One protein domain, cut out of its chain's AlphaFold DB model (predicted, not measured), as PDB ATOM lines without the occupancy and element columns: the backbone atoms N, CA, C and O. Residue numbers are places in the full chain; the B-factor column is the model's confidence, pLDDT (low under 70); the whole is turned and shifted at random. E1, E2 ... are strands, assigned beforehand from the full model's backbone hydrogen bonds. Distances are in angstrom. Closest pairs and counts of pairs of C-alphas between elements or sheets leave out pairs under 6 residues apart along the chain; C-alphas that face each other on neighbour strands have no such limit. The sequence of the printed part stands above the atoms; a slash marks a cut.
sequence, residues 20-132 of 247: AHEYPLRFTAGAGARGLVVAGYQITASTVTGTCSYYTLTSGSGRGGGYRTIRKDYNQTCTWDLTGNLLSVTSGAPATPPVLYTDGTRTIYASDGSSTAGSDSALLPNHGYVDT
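AT A GLANCE: This is residues 20 to 132 of the 247 residues of an uncharacterized protein of Acidobacteria bacterium (UniProt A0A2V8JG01). A strongly twisted sheet is built on one long strand, E2, with E1 along one side and E3 and E4 one after the other along its other side; the hairpin of E2 and E3 reaches out as a long arm. A small separate hairpin, E6 and E7, lies towards the other end, with an unnamed stretch, residues 110 to 132, following it. The printed part has 113 residues, with no named helix and seven named strands, E1 to E7 in chain order; the class is all strand, though under half of the residues, 53 of 113, are in named elements. The larger sheet is branched and the smaller has the order E6 - E7; both are antiparallel. The whole is loose, with a radius of gyration of the C-alphas of 17.2 A and spans of 60 by 29 by 23 A.

IN THESE COORDINATES: E2, residues 47 to 60, is the longest strand, 40.8 A from C-alpha 47 at (172.472, 145.158, 221.056) to C-alpha 60 at (145.691, 115.247, 214.017). E1, residues 33 to 43, spans 26.4 A and bends by 51 degrees at residue 36. E3 is residues 68 to 74, 19.4 A; E4 is residues 76 to 81, 16.8 A; E5 is residues 86 to 91. E6 is residues 99 to 103, and E7, residues 106 to 109, ends with C-alpha 109 at (158.891, 152.218, 222.528).

HOW THE PARTS SIT: E2 has staggered pairing: E4 pairs over residues 47 to 51, E1 over 48 to 56 and E3 over 54 to 60. E1 and E2 form an antiparallel hairpin, with N 49 and O 42 2.7 A apart. E3 forms a hairpin with E2, with N 74 and O 54 2.8 A apart. E3 runs on into E4 across a break of 1 residue, at 39 degrees. E4 is antiparallel to E2, with N 48 and O 80 2.8 A apart. E5 forms a hairpin with E4 on the other side of E4 from E2; N 90 and O 77 are 2.8 A apart. In the hairpin of E6 and E7, N 108 and O 101 are 2.8 A apart. The closest C-alphas of E1 and E7, those of Tyr 41 and Tyr 109, are 6.2 A apart, while E2 is apart from both E6 and E7.

THE WHOLE: The two C-alphas farthest apart, those of Gly 64 and Asp 120, are 60.2 A apart. The printed part has no cut and no long link. Residues 20 to 32 also have no named element. Mean pLDDT of the printed part is 71.7; residues 20 to 24, 45, 60 to 67 and 96 to 132 are under 70.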
ATOM      1  N   ALA A  20     172.769 156.724 212.398       36.50
ATOM      2  CA  ALA A  20     171.944 155.580 212.762       36.50
ATOM      3  C   ALA A  20     171.330 154.999 211.480       36.50
ATOM      4  O   ALA A  20     170.588 155.668 210.760       36.50
ATOM      5  N   HIS A  21     171.681 153.759 211.154       37.16
ATOM      6  CA  HIS A  21     171.032 153.004 210.091       37.16
ATOM      7  C   HIS A  21     170.049 152.030 210.738       37.16
ATOM      8  O   HIS A  21     170.459 151.130 211.463       37.16
ATOM      9  N   GLU A  22     168.754 152.204 210.479       45.72
ATOM     10  CA  GLU A  22     167.729 151.271 210.947       45.72
ATOM     11  C   GLU A  22     167.703 150.057 210.006       45.72
ATOM     12  O   GLU A  22     167.347 150.156 208.827       45.72
ATOM     13  N   TYR A  23     168.148 148.903 210.503       49.00
ATOM     14  CA  TYR A  23     168.153 147.650 209.749       49.00
ATOM     15  C   TYR A  23     166.976 146.759 210.169       49.00
ATOM     16  O   TYR A  23     166.665 146.670 211.358       49.00
ATOM     17  N   PRO A  24     166.337 146.030 209.232       62.66
ATOM     18  CA  PRO A  24     165.253 145.118 209.578       62.66
ATOM     19  C   PRO A  24     165.766 143.971 210.460       62.66
ATOM     20  O   PRO A  24     166.705 143.262 210.089       62.66
ATOM     21  N   LEU A  25     165.112 143.758 211.605       78.19
ATOM     22  CA  LEU A  25     165.434 142.678 212.538       78.19
ATOM     23  C   LEU A  25     165.184 141.311 211.893       78.19
ATOM     24  O   LEU A  25     164.069 140.974 211.490       78.19
ATOM     25  N   ARG A  26     166.236 140.501 211.791       85.06
ATOM     26  CA  ARG A  26     166.188 139.204 211.111       85.06
ATOM     27  C   ARG A  26     165.731 138.115 212.067       85.06
ATOM     28  O   ARG A  26     166.312 137.932 213.133       85.06
ATOM     29  N   PHE A  27     164.736 137.333 211.667       90.88
ATOM     30  CA  PHE A  27     164.336 136.132 212.392       90.88
ATOM     31  C   PHE A  27     163.738 135.096 211.440       90.88
ATOM     32  O   PHE A  27     162.854 135.407 210.643       90.88
ATOM     33  N   THR A  28     164.198 133.852 211.558       92.25
ATOM     34  CA  THR A  28     163.684 132.721 210.778       92.25
ATOM     35  C   THR A  28     162.863 131.826 211.693       92.25
ATOM     36  O   THR A  28     163.410 131.080 212.505       92.25
ATOM     37  N   ALA A  29     161.539 131.899 211.566       90.56
ATOM     38  CA  ALA A  29     160.635 131.075 212.355       90.56
ATOM     39  C   ALA A  29     160.685 129.596 211.931       90.56
ATOM     40  O   ALA A  29     161.008 129.262 210.788       90.56
ATOM     41  N   GLY A  30     160.322 128.702 212.854       87.94
ATOM     42  CA  GLY A  30     160.204 127.276 212.562       87.94
ATOM     43  C   GLY A  30     159.119 126.969 211.520       87.94
ATOM     44  O   GLY A  30     158.193 127.751 211.295       87.94
ATOM     45  N   ALA A  31     159.208 125.795 210.892       88.25
ATOM     46  CA  ALA A  31     158.221 125.356 209.909       88.25
ATOM     47  C   ALA A  31     156.792 125.360 210.488       88.25
ATOM     48  O   ALA A  31     156.552 124.908 211.609       88.25
ATOM     49  N   GLY A  32     155.832 125.859 209.704       87.88
ATOM     50  CA  GLY A  32     154.429 125.964 210.121       87.88
ATOM     51  C   GLY A  32     154.119 127.148 211.043       87.88
ATOM     52  O   GLY A  32     153.019 127.193 211.599       87.88
ATOM     53  N   ALA A  33     155.056 128.090 211.205       90.75
ATOM     54  CA  ALA A  33     154.832 129.328 211.937       90.75
ATOM     55  C   ALA A  33     153.698 130.162 211.329       90.75
ATOM     56  O   ALA A  33     153.578 130.331 210.114       90.75
ATOM     57  N   ARG A  34     152.864 130.703 212.210       90.38
ATOM     58  CA  ARG A  34     151.776 131.632 211.923       90.38
ATOM     59  C   ARG A  34     151.841 132.782 212.923       90.38
ATOM     60  O   ARG A  34     152.337 132.605 214.033       90.38
ATOM     61  N   GLY A  35     151.330 133.945 212.517       86.81
ATOM     62  CA  GLY A  35     151.300 135.142 213.363       86.81
ATOM     63  C   GLY A  35     152.683 135.556 213.861       86.81
ATOM     64  O   GLY A  35     152.829 135.819 215.048       86.81
ATOM     65  N   LEU A  36     153.686 135.535 212.977       87.06
ATOM     66  CA  LEU A  36     155.042 135.948 213.316       87.06
ATOM     67  C   LEU A  36     155.067 137.440 213.667       87.06
ATOM     68  O   LEU A  36     154.642 138.268 212.864       87.06
ATOM     69  N   VAL A  37     155.611 137.760 214.836       84.44
ATOM     70  CA  VAL A  37     155.874 139.117 215.308       84.44
ATOM     71  C   VAL A  37     157.357 139.224 215.624       84.44
ATOM     72  O   VAL A  37     157.859 138.499 216.480       84.44
ATOM     73  N   VAL A  38     158.043 140.136 214.941       84.31
ATOM     74  CA  VAL A  38     159.442 140.486 215.203       84.31
ATOM     75  C   VAL A  38     159.484 141.979 215.477       84.31
ATOM     76  O   VAL A  38     159.161 142.763 214.590       84.31
ATOM     77  N   ALA A  39     159.819 142.367 216.704       77.25
ATOM     78  CA  ALA A  39     159.858 143.771 217.100       77.25
ATOM     79  C   ALA A  39     160.949 144.013 218.145       77.25
ATOM     80  O   ALA A  39     161.062 143.248 219.102       77.25
ATOM     81  N   GLY A  40     161.726 145.081 217.960       76.69
ATOM     82  CA  GLY A  40     162.723 145.559 218.915       76.69
ATOM     83  C   GLY A  40     162.062 146.384 220.017       76.69
ATOM     84  O   GLY A  40     161.176 147.187 219.737       76.69
ATOM     85  N   TYR A  41     162.472 146.150 221.262       72.62
ATOM     86  CA  TYR A  41     161.937 146.772 222.476       72.62
ATOM     87  C   TYR A  41     162.990 147.493 223.317       72.62
ATOM     88  O   TYR A  41     162.604 148.224 224.205       72.62
ATOM     89  N   GLN A  42     164.285 147.262 223.133       72.38
ATOM     90  CA  GLN A  42     165.339 147.943 223.884       72.38
ATOM     91  C   GLN A  42     166.601 147.985 223.043       72.38
ATOM     92  O   GLN A  42     166.914 146.986 222.404       72.38
ATOM     93  N   ILE A  43     167.349 149.085 223.076       70.44
ATOM     94  CA  ILE A  43     168.682 149.152 222.483       70.44
ATOM     95  C   ILE A  43     169.712 149.557 223.532       70.44
ATOM     96  O   ILE A  43     169.453 150.364 224.420       70.44
ATOM     97  N   THR A  44     170.878 148.935 223.462       71.12
ATOM     98  CA  THR A  44     172.074 149.301 224.219       71.12
ATOM     99  C   THR A  44     173.173 149.683 223.233       71.12
ATOM    100  O   THR A  44     172.996 149.541 222.027       71.12
ATOM    101  N   ALA A  45     174.350 150.074 223.724       66.81
ATOM    102  CA  ALA A  45     175.484 150.457 222.877       66.81
ATOM    103  C   ALA A  45     175.907 149.410 221.819       66.81
ATOM    104  O   ALA A  45     176.703 149.728 220.940       66.81
ATOM    105  N   SER A  46     175.438 148.160 221.903       75.38
ATOM    106  CA  SER A  46     175.798 147.107 220.945       75.38
ATOM    107  C   SER A  46     174.686 146.121 220.591       75.38
ATOM    108  O   SER A  46     174.902 145.274 219.721       75.38
ATOM    109  N   THR A  47     173.518 146.177 221.241       80.12
ATOM    110  CA  THR A  47     172.472 145.158 221.056       80.12
ATOM    111  C   THR A  47     171.065 145.730 221.086       80.12
ATOM    112  O   THR A  47     170.763 146.582 221.917       80.12
ATOM    113  N   VAL A  48     170.194 145.187 220.233       80.88
ATOM    114  CA  VAL A  48     168.737 145.358 220.284       80.88
ATOM    115  C   VAL A  48     168.126 144.133 220.966       80.88
ATOM    116  O   VAL A  48     168.451 143.007 220.608       80.88
ATOM    117  N   THR A  49     167.221 144.312 221.920       85.44
ATOM    118  CA  THR A  49     166.444 143.249 222.577       85.44
ATOM    119  C   THR A  49     164.967 143.443 222.273       85.44
ATOM    120  O   THR A  49     164.493 144.570 222.257       85.44
ATOM    121  N   GLY A  50     164.212 142.373 222.035       84.12
ATOM    122  CA  GLY A  50     162.793 142.477 221.699       84.12
ATOM    123  C   GLY A  50     162.092 141.130 221.572       84.12
ATOM    124  O   GLY A  50     162.585 140.115 222.065       84.12
ATOM    125  N   THR A  51     160.918 141.107 220.940       87.12
ATOM    126  CA  THR A  51     160.123 139.883 220.756       87.12
ATOM    127  C   THR A  51     160.313 139.269 219.372       87.12
ATOM    128  O   THR A  51     160.457 139.970 218.373       87.12
ATOM    129  N   CYS A  52     160.264 137.941 219.318       88.25
ATOM    130  CA  CYS A  52     160.240 137.139 218.095       88.25
ATOM    131  C   CYS A  52     159.223 136.002 218.246       88.25
ATOM    132  O   CYS A  52     159.562 134.819 218.260       88.25
ATOM    133  N   SER A  53     157.961 136.369 218.464       90.69
ATOM    134  CA  SER A  53     156.910 135.413 218.800       90.69
ATOM    135  C   SER A  53     156.171 134.895 217.573       90.69
ATOM    136  O   SER A  53     155.996 135.586 216.575       90.69
ATOM    137  N   TYR A  54     155.745 133.638 217.632       93.00
ATOM    138  CA  TYR A  54     154.889 133.015 216.625       93.00
ATOM    139  C   TYR A  54     154.116 131.862 217.259       93.00
ATOM    140  O   TYR A  54     154.394 131.450 218.384       93.00
ATOM    141  N   TYR A  55     153.153 131.294 216.543       93.44
ATOM    142  CA  TYR A  55     152.499 130.058 216.961       93.44
ATOM    143  C   TYR A  55     152.466 129.040 215.828       93.44
ATOM    144  O   TYR A  55     152.505 129.392 214.651       93.44
ATOM    145  N   THR A  56     152.374 127.760 216.175       94.19
ATOM    146  CA  THR A  56     152.131 126.679 215.215       94.19
ATOM    147  C   THR A  56     150.792 126.014 215.500       94.19
ATOM    148  O   THR A  56     150.293 126.024 216.628       94.19
ATOM    149  N   LEU A  57     150.184 125.458 214.453       90.56
ATOM    150  CA  LEU A  57     148.970 124.654 214.554       90.56
ATOM    151  C   LEU A  57     149.297 123.233 214.105       90.56
ATOM    152  O   LEU A  57     149.789 123.032 212.996       90.56
ATOM    153  N   THR A  58     149.004 122.248 214.947       86.12
ATOM    154  CA  THR A  58     149.102 120.832 214.585       86.12
ATOM    155  C   THR A  58     147.711 120.217 214.621       86.12
ATOM    156  O   THR A  58     147.053 120.211 215.661       86.12
ATOM    157  N   SER A  59     147.248 119.717 213.476       77.50
ATOM    158  CA  SER A  59     145.974 119.007 213.338       77.50
ATOM    159  C   SER A  59     146.229 117.507 213.207       77.50
ATOM    160  O   SER A  59     146.915 117.079 212.280       77.50
ATOM    161  N   GLY A  60     145.673 116.710 214.120       66.38
ATOM    162  CA  GLY A  60     145.691 115.247 214.017       66.38
ATOM    163  C   GLY A  60     144.461 114.716 213.276       66.38
ATOM    164  O   GLY A  60     143.345 115.183 213.515       66.38
ATOM    165  N   SER A  61     144.634 113.716 212.407       60.94
ATOM    166  CA  SER A  61     143.527 112.941 211.833       60.94
ATOM    167  C   SER A  61     143.096 111.852 212.821       60.94
ATOM    168  O   SER A  61     143.545 110.710 212.780       60.94
ATOM    169  N   GLY A  62     142.231 112.209 213.769       57.38
ATOM    170  CA  GLY A  62     141.667 111.237 214.701       57.38
ATOM    171  C   GLY A  62     140.718 110.276 213.983       57.38
ATOM    172  O   GLY A  62     139.606 110.661 213.621       57.38
ATOM    173  N   ARG A  63     141.112 109.008 213.811       57.16
ATOM    174  CA  ARG A  63     140.183 107.922 213.458       57.16
ATOM    175  C   ARG A  63     139.271 107.685 214.675       57.16
ATOM    176  O   ARG A  63     139.634 106.941 215.576       57.16
ATOM    177  N   GLY A  64     138.124 108.370 214.724       58.50
ATOM    178  CA  GLY A  64     137.041 108.084 215.680       58.50
ATOM    179  C   GLY A  64     136.678 109.154 216.722       58.50
ATOM    180  O   GLY A  64     135.918 108.833 217.626       58.50
ATOM    181  N   GLY A  65     137.151 110.404 216.634       55.78
ATOM    182  CA  GLY A  65     136.791 111.397 217.660       55.78
ATOM    183  C   GLY A  65     137.259 112.831 217.415       55.78
ATOM    184  O   GLY A  65     138.023 113.358 218.212       55.78
ATOM    185  N   GLY A  66     136.785 113.456 216.331       59.00
ATOM    186  CA  GLY A  66     136.873 114.905 216.095       59.00
ATOM    187  C   GLY A  66     138.233 115.446 215.626       59.00
ATOM    188  O   GLY A  66     139.300 114.995 216.036       59.00
ATOM    189  N   TYR A  67     138.194 116.459 214.758       61.59
ATOM    190  CA  TYR A  67     139.376 117.232 214.377       61.59
ATOM    191  C   TYR A  67     139.820 118.082 215.571       61.59
ATOM    192  O   TYR A  67     139.127 119.027 215.947       61.59
ATOM    193  N   ARG A  68     140.967 117.761 216.180       71.25
ATOM    194  CA  ARG A  68     141.559 118.594 217.233       71.25
ATOM    195  C   ARG A  68     142.771 119.331 216.685       71.25
ATOM    196  O   ARG A  68     143.781 118.717 216.343       71.25
ATOM    197  N   THR A  69     142.655 120.650 216.625       82.06
ATOM    198  CA  THR A  69     143.767 121.549 216.318       82.06
ATOM    199  C   THR A  69     144.434 121.953 217.625       82.06
ATOM    200  O   THR A  69     143.782 122.508 218.509       82.06
ATOM    201  N   ILE A  70     145.725 121.664 217.760       87.19
ATOM    202  CA  ILE A  70     146.535 122.086 218.904       87.19
ATOM    203  C   ILE A  70     147.328 123.315 218.481       87.19
ATOM    204  O   ILE A  70     148.085 123.257 217.511       87.19
ATOM    205  N   ARG A  71     147.147 124.419 219.207       91.12
ATOM    206  CA  ARG A  71     147.966 125.624 219.079       91.12
ATOM    207  C   ARG A  71     149.131 125.542 220.057       91.12
ATOM    208  O   ARG A  71     148.919 125.258 221.233       91.12
ATOM    209  N   LYS A  72     150.343 125.782 219.562       91.25
ATOM    210  CA  LYS A  72     151.543 125.928 220.385       91.25
ATOM    211  C   LYS A  72     152.129 127.312 220.160       91.25
ATOM    212  O   LYS A  72     152.555 127.619 219.049       91.25
ATOM    213  N   ASP A  73     152.137 128.120 221.207       92.56
ATOM    214  CA  ASP A  73     152.694 129.468 221.188       92.56
ATOM    215  C   ASP A  73     154.182 129.448 221.552       92.56
ATOM    216  O   ASP A  73     154.618 128.732 222.458       92.56
ATOM    217  N   TYR A  74     154.956 130.245 220.829       92.62
ATOM    218  CA  TYR A  74     156.379 130.467 221.031       92.62
ATOM    219  C   TYR A  74     156.557 131.933 221.408       92.62
ATOM    220  O   TYR A  74     156.791 132.780 220.553       92.62
ATOM    221  N   ASN A  75     156.418 132.235 222.698       92.31
ATOM    222  CA  ASN A  75     156.723 133.558 223.235       92.31
ATOM    223  C   ASN A  75     158.213 133.605 223.557       92.31
ATOM    224  O   ASN A  75     158.675 132.864 224.429       92.31
ATOM    225  N   GLN A  76     158.957 134.408 222.802       93.12
ATOM    226  CA  GLN A  76     160.413 134.408 222.830       93.12
ATOM    227  C   GLN A  76     160.959 135.833 222.899       93.12
ATOM    228  O   GLN A  76     160.433 136.746 222.250       93.12
ATOM    229  N   THR A  77     162.044 135.975 223.652       92.94
ATOM    230  CA  THR A  77     162.917 137.143 223.650       92.94
ATOM    231  C   THR A  77     164.042 136.880 222.665       92.94
ATOM    232  O   THR A  77     164.772 135.896 222.806       92.94
ATOM    233  N   CYS A  78     164.189 137.764 221.688       92.06
ATOM    234  CA  CYS A  78     165.304 137.755 220.758       92.06
ATOM    235  C   CYS A  78     166.224 138.944 221.018       92.06
ATOM    236  O   CYS A  78     165.772 140.013 221.429       92.06
ATOM    237  N   THR A  79     167.514 138.744 220.767       91.25
ATOM    238  CA  THR A  79     168.494 139.834 220.720       91.25
ATOM    239  C   THR A  79     169.138 139.897 219.346       91.25
ATOM    240  O   THR A  79     169.337 138.857 218.717       91.25
ATOM    241  N   TRP A  80     169.459 141.100 218.883       88.12
ATOM    242  CA  TRP A  80     170.104 141.379 217.607       88.12
ATOM    243  C   TRP A  80     171.298 142.307 217.797       88.12
ATOM    244  O   TRP A  80     171.364 143.052 218.774       88.12
ATOM    245  N   ASP A  81     172.239 142.268 216.860       85.38
ATOM    246  CA  ASP A  81     173.239 143.325 216.739       85.38
ATOM    247  C   ASP A  81     172.613 144.605 216.157       85.38
ATOM    248  O   ASP A  81     171.471 144.606 215.687       85.38
ATOM    249  N   LEU A  82     173.381 145.698 216.150       74.62
ATOM    250  CA  LEU A  82     172.955 146.983 215.578       74.62
ATOM    251  C   LEU A  82     172.729 146.942 214.054       74.62
ATOM    252  O   LEU A  82     172.280 147.921 213.475       74.62
ATOM    253  N   THR A  83     173.027 145.821 213.389       76.62
ATOM    254  CA  THR A  83     172.756 145.602 211.959       76.62
ATOM    255  C   THR A  83     171.561 144.674 211.708       76.62
ATOM    256  O   THR A  83     171.297 144.279 210.569       76.62
ATOM    257  N   GLY A  84     170.825 144.320 212.766       74.94
ATOM    258  CA  GLY A  84     169.632 143.482 212.707       74.94
ATOM    259  C   GLY A  84     169.910 141.981 212.581       74.94
ATOM    260  O   GLY A  84     168.974 141.223 212.321       74.94
ATOM    261  N   ASN A  85     171.148 141.501 212.758       86.44
ATOM    262  CA  ASN A  85     171.415 140.057 212.774       86.44
ATOM    263  C   ASN A  85     171.087 139.458 214.137       86.44
ATOM    264  O   ASN A  85     171.461 140.000 215.171       86.44
ATOM    265  N   LEU A  86     170.407 138.311 214.124       92.44
ATOM    266  CA  LEU A  86     169.996 137.608 215.335       92.44
ATOM    267  C   LEU A  86     171.214 137.092 216.114       92.44
ATOM    268  O   LEU A  86     172.012 136.323 215.580       92.44
ATOM    269  N   LEU A  87     171.310 137.473 217.386       94.00
ATOM    270  CA  LEU A  87     172.347 137.047 218.323       94.00
ATOM    271  C   LEU A  87     171.874 135.906 219.227       94.00
ATOM    272  O   LEU A  87     172.605 134.938 219.431       94.00
ATOM    273  N   SER A  88     170.660 135.992 219.782       95.06
ATOM    274  CA  SER A  88     170.138 134.953 220.680       95.06
ATOM    275  C   SER A  88     168.615 134.868 220.683       95.06
ATOM    276  O   SER A  88     167.925 135.826 220.335       95.06
ATOM    277  N   VAL A  89     168.102 133.702 221.094       94.88
ATOM    278  CA  VAL A  89     166.673 133.424 221.291       94.88
ATOM    279  C   VAL A  89     166.494 132.731 222.635       94.88
ATOM    280  O   VAL A  89     167.060 131.663 222.864       94.88
ATOM    281  N   THR A  90     165.677 133.306 223.512       95.06
ATOM    282  CA  THR A  90     165.366 132.751 224.835       95.06
ATOM    283  C   THR A  90     163.856 132.607 224.997       95.06
ATOM    284  O   THR A  90     163.090 133.448 224.537       95.06
ATOM    285  N   SER A  91     163.405 131.523 225.633       92.25
ATOM    286  CA  SER A  91     161.980 131.319 225.929       92.25
ATOM    287  C   SER A  91     161.491 132.316 226.981       92.25
ATOM    288  O   SER A  91     162.158 132.519 227.992       92.25
ATOM    289  N   GLY A  92     160.292 132.857 226.783       90.19
ATOM    290  CA  GLY A  92     159.684 133.876 227.637       90.19
ATOM    291  C   GLY A  92     159.340 135.128 226.836       90.19
ATOM    292  O   GLY A  92     160.023 135.459 225.872       90.19
ATOM    293  N   ALA A  93     158.257 135.807 227.211       77.81
ATOM    294  CA  ALA A  93     157.960 137.121 226.657       77.81
ATOM    295  C   ALA A  93     158.870 138.164 227.334       77.81
ATOM    296  O   ALA A  93     158.956 138.155 228.567       77.81
ATOM    297  N   PRO A  94     159.540 139.050 226.578       80.50
ATOM    298  CA  PRO A  94     160.260 140.168 227.176       80.50
ATOM    299  C   PRO A  94     159.272 141.147 227.817       80.50
ATOM    300  O   PRO A  94     158.118 141.248 227.393       80.50
ATOM    301  N   ALA A  95     159.726 141.885 228.832       76.88
ATOM    302  CA  ALA A  95     158.948 142.987 229.380       76.88
ATOM    303  C   ALA A  95     158.781 144.066 228.302       76.88
ATOM    304  O   ALA A  95     159.766 144.527 227.726       76.88
ATOM    305  N   THR A  96     157.536 144.439 228.009       69.31
ATOM    306  CA  THR A  96     157.246 145.513 227.060       69.31
ATOM    307  C   THR A  96     157.575 146.860 227.716       69.31
ATOM    308  O   THR A  96     157.064 147.124 228.809       69.31
ATOM    309  N   PRO A  97     158.407 147.711 227.094       67.56
ATOM    310  CA  PRO A  97     158.694 149.047 227.603       67.56
ATOM    311  C   PRO A  97     157.464 149.957 227.517       67.56
ATOM    312  O   PRO A  97     156.511 149.644 226.795       67.56
ATOM    313  N   PRO A  98     157.496 151.120 228.191       68.25
ATOM    314  CA  PRO A  98     156.523 152.179 227.968       68.25
ATOM    315  C   PRO A  98     156.412 152.533 226.480       68.25
ATOM    316  O   PRO A  98     157.414 152.741 225.789       68.25
ATOM    317  N   VAL A  99     155.173 152.586 225.995       67.69
ATOM    318  CA  VAL A  99     154.850 153.012 224.633       67.69
ATOM    319  C   VAL A  99     154.891 154.532 224.578       67.69
ATOM    320  O   VAL A  99     154.237 155.193 225.381       67.69
ATOM    321  N   LEU A 100     155.636 155.071 223.617       58.59
ATOM    322  CA  LEU A 100     155.755 156.509 223.393       58.59
ATOM    323  C   LEU A 100     154.771 157.017 222.344       58.59
ATOM    324  O   LEU A 100     154.226 158.106 222.491       58.59
ATOM    325  N   TYR A 101     154.513 156.222 221.305       60.03
ATOM    326  CA  TYR A 101     153.615 156.609 220.223       60.03
ATOM    327  C   TYR A 101     153.024 155.393 219.514       60.03
ATOM    328  O   TYR A 101     153.678 154.355 219.377       60.03
ATOM    329  N   THR A 102     151.791 155.531 219.026       61.78
ATOM    330  CA  THR A 102     151.128 154.526 218.189       61.78
ATOM    331  C   THR A 102     150.446 155.168 216.994       61.78
ATOM    332  O   THR A 102     149.677 156.110 217.171       61.78
ATOM    333  N   ASP A 103     150.648 154.593 215.809       57.12
ATOM    334  CA  ASP A 103     149.959 154.973 214.570       57.12
ATOM    335  C   ASP A 103     149.500 153.721 213.815       57.12
ATOM    336  O   ASP A 103     150.303 152.975 213.248       57.12
ATOM    337  N   GLY A 104     148.202 153.426 213.864       69.69
ATOM    338  CA  GLY A 104     147.659 152.187 213.307       69.69
ATOM    339  C   GLY A 104     148.304 150.941 213.933       69.69
ATOM    340  O   GLY A 104     148.122 150.669 215.116       69.69
ATOM    341  N   THR A 105     149.046 150.163 213.137       60.50
ATOM    342  CA  THR A 105     149.786 148.962 213.586       60.50
ATOM    343  C   THR A 105     151.218 149.259 214.045       60.50
ATOM    344  O   THR A 105     151.986 148.338 214.325       60.50
ATOM    345  N   ARG A 106     151.603 150.536 214.098       58.41
ATOM    346  CA  ARG A 106     152.933 151.003 214.498       58.41
ATOM    347  C   ARG A 106     152.944 151.311 215.982       58.41
ATOM    348  O   ARG A 106     152.032 151.961 216.482       58.41
ATOM    349  N   THR A 107     153.999 150.897 216.671       59.88
ATOM    350  CA  THR A 107     154.223 151.223 218.081       59.88
ATOM    351  C   THR A 107     155.687 151.585 218.265       59.88
ATOM    352  O   THR A 107     156.558 150.816 217.867       59.88
ATOM    353  N   ILE A 108     155.942 152.758 218.837       62.34
ATOM    354  CA  ILE A 108     157.272 153.239 219.212       62.34
ATOM    355  C   ILE A 108     157.426 153.052 220.720       62.34
ATOM    356  O   ILE A 108     156.537 153.422 221.489       62.34
ATOM    357  N   TYR A 109     158.553 152.484 221.132       60.94
ATOM    358  CA  TYR A 109     158.891 152.218 222.528       60.94
ATOM    359  C   TYR A 109     160.061 153.100 222.978       60.94
ATOM    360  O   TYR A 109     160.881 153.516 222.159       60.94
ATOM    361  N   ALA A 110     160.144 153.366 224.282       57.56
ATOM    362  CA  ALA A 110     161.238 154.129 224.881       57.56
ATOM    363  C   ALA A 110     162.535 153.320 224.977       57.56
ATOM    364  O   ALA A 110     162.510 152.225 225.534       57.56
ATOM    365  N   SER A 111     163.669 153.896 224.548       59.88
ATOM    366  CA  SER A 111     165.003 153.268 224.590       59.88
ATOM    367  C   SER A 111     165.412 152.705 225.957       59.88
ATOM    368  O   SER A 111     166.035 151.644 225.995       59.88
ATOM    369  N   ASP A 112     164.986 153.334 227.056       56.44
ATOM    370  CA  ASP A 112     165.265 152.919 228.438       56.44
ATOM    371  C   ASP A 112     164.081 153.113 229.417       56.44
ATOM    372  O   ASP A 112     164.243 153.028 230.634       56.44
ATOM    373  N   GLY A 113     162.876 153.376 228.900       52.78
ATOM    374  CA  GLY A 113     161.691 153.674 229.716       52.78
ATOM    375  C   GLY A 113     161.609 155.101 230.275       52.78
ATOM    376  O   GLY A 113     160.605 155.416 230.914       52.78
ATOM    377  N   SER A 114     162.610 155.955 230.027       51.44
ATOM    378  CA  SER A 114     162.625 157.372 230.422       51.44
ATOM    379  C   SER A 114     162.564 158.351 229.241       51.44
ATOM    380  O   SER A 114     162.181 159.504 229.428       51.44
ATOM    381  N   SER A 115     162.884 157.886 228.032       49.47
ATOM    382  CA  SER A 115     162.817 158.672 226.795       49.47
ATOM    383  C   SER A 115     161.391 159.126 226.459       49.47
ATOM    384  O   SER A 115     160.443 158.367 226.641       49.47
ATOM    385  N   THR A 116     161.239 160.327 225.905       49.56
ATOM    386  CA  THR A 116     159.999 160.829 225.284       49.56
ATOM    387  C   THR A 116     160.168 160.865 223.770       49.56
ATOM    388  O   THR A 116     161.238 161.246 223.324       49.56
ATOM    389  N   ALA A 117     159.161 160.462 222.984       46.88
ATOM    390  CA  ALA A 117     159.243 160.535 221.521       46.88
ATOM    391  C   ALA A 117     158.755 161.910 221.041       46.88
ATOM    392  O   ALA A 117     157.603 162.271 221.290       46.88
ATOM    393  N   GLY A 118     159.615 162.657 220.364       46.41
ATOM    394  CA  GLY A 118     159.273 163.827 219.576       46.41
ATOM    395  C   GLY A 118     158.464 163.446 218.335       46.41
ATOM    396  O   GLY A 118     158.407 162.285 217.922       46.41
ATOM    397  N   SER A 119     157.799 164.423 217.724       47.16
ATOM    398  CA  SER A 119     157.038 164.219 216.489       47.16
ATOM    399  C   SER A 119     157.930 164.470 215.273       47.16
ATOM    400  O   SER A 119     157.678 165.399 214.503       47.16
ATOM    401  N   ASP A 120     158.985 163.673 215.097       48.56
ATOM    402  CA  ASP A 120     159.781 163.745 213.869       48.56
ATOM    403  C   ASP A 120     158.947 163.201 212.700       48.56
ATOM    404  O   ASP A 120     158.810 161.998 212.474       48.56
ATOM    405  N   SER A 121     158.348 164.126 211.956       47.03
ATOM    406  CA  SER A 121     157.526 163.847 210.780       47.03
ATOM    407  C   SER A 121     158.344 163.386 209.563       47.03
ATOM    408  O   SER A 121     157.755 162.942 208.575       47.03
ATOM    409  N   ALA A 122     159.681 163.437 209.629       44.19
ATOM    410  CA  ALA A 122     160.589 162.908 208.613       44.19
ATOM    411  C   ALA A 122     161.038 161.463 208.905       44.19
ATOM    412  O   ALA A 122     161.476 160.757 207.988       44.19
ATOM    413  N   LEU A 123     160.887 160.987 210.144       47.69
ATOM    414  CA  LEU A 123     161.272 159.639 210.539       47.69
ATOM    415  C   LEU A 123     160.100 158.653 210.416       47.69
ATOM    416  O   LEU A 123     159.296 158.421 211.315       47.69
ATOM    417  N   LEU A 124     160.174 157.935 209.293       49.84
ATOM    418  CA  LEU A 124     159.836 156.522 209.121       49.84
ATOM    419  C   LEU A 124     158.479 156.242 208.466       49.84
ATOM    420  O   LEU A 124     157.427 156.318 209.090       49.84
ATOM    421  N   PRO A 125     158.503 155.712 207.238       43.53
ATOM    422  CA  PRO A 125     157.461 154.839 206.710       43.53
ATOM    423  C   PRO A 125     157.498 153.419 207.311       43.53
ATOM    424  O   PRO A 125     156.518 152.698 207.171       43.53
ATOM    425  N   ASN A 126     158.583 153.006 207.994       42.28
ATOM    426  CA  ASN A 126     158.813 151.602 208.366       42.28
ATOM    427  C   ASN A 126     159.219 151.368 209.845       42.28
ATOM    428  O   ASN A 126     160.367 151.089 210.139       42.28
ATOM    429  N   HIS A 127     158.234 151.424 210.751       44.00
ATOM    430  CA  HIS A 127     158.091 150.585 211.963       44.00
ATOM    431  C   HIS A 127     159.303 150.329 212.921       44.00
ATOM    432  O   HIS A 127     159.505 149.189 213.323       44.00
ATOM    433  N   GLY A 128     159.968 151.379 213.417       49.91
ATOM    434  CA  GLY A 128     160.193 151.663 214.852       49.91
ATOM    435  C   GLY A 128     161.390 151.041 215.604       49.91
ATOM    436  O   GLY A 128     161.365 149.858 215.926       49.91
ATOM    437  N   TYR A 129     162.301 151.901 216.081       49.34
ATOM    438  CA  TYR A 129     162.790 152.104 217.467       49.34
ATOM    439  C   TYR A 129     163.653 153.393 217.467       49.34
ATOM    440  O   TYR A 129     164.433 153.575 216.538       49.34
ATOM    441  N   VAL A 130     163.513 154.319 218.434       50.28
ATOM    442  CA  VAL A 130     164.247 155.612 218.408       50.28
ATOM    443  C   VAL A 130     165.663 155.416 218.950       50.28
ATOM    444  O   VAL A 130     165.852 155.270 220.157       50.28
ATOM    445  N   ASP A 131     166.648 155.392 218.053       47.69
ATOM    446  CA  ASP A 131     168.045 155.086 218.396       47.69
ATOM    447  C   ASP A 131     168.919 156.322 218.669       47.69
ATOM    448  O   ASP A 131     170.085 156.206 219.028       47.69
ATOM    449  N   THR A 132     168.365 157.530 218.579       52.16
ATOM    450  CA  THR A 132     169.041 158.727 219.096       52.16
ATOM    451  C   THR A 132     168.012 159.731 219.593       52.16
ATOM    452  O   THR A 132     167.644 160.621 218.823       52.16
TER     453      THR A 132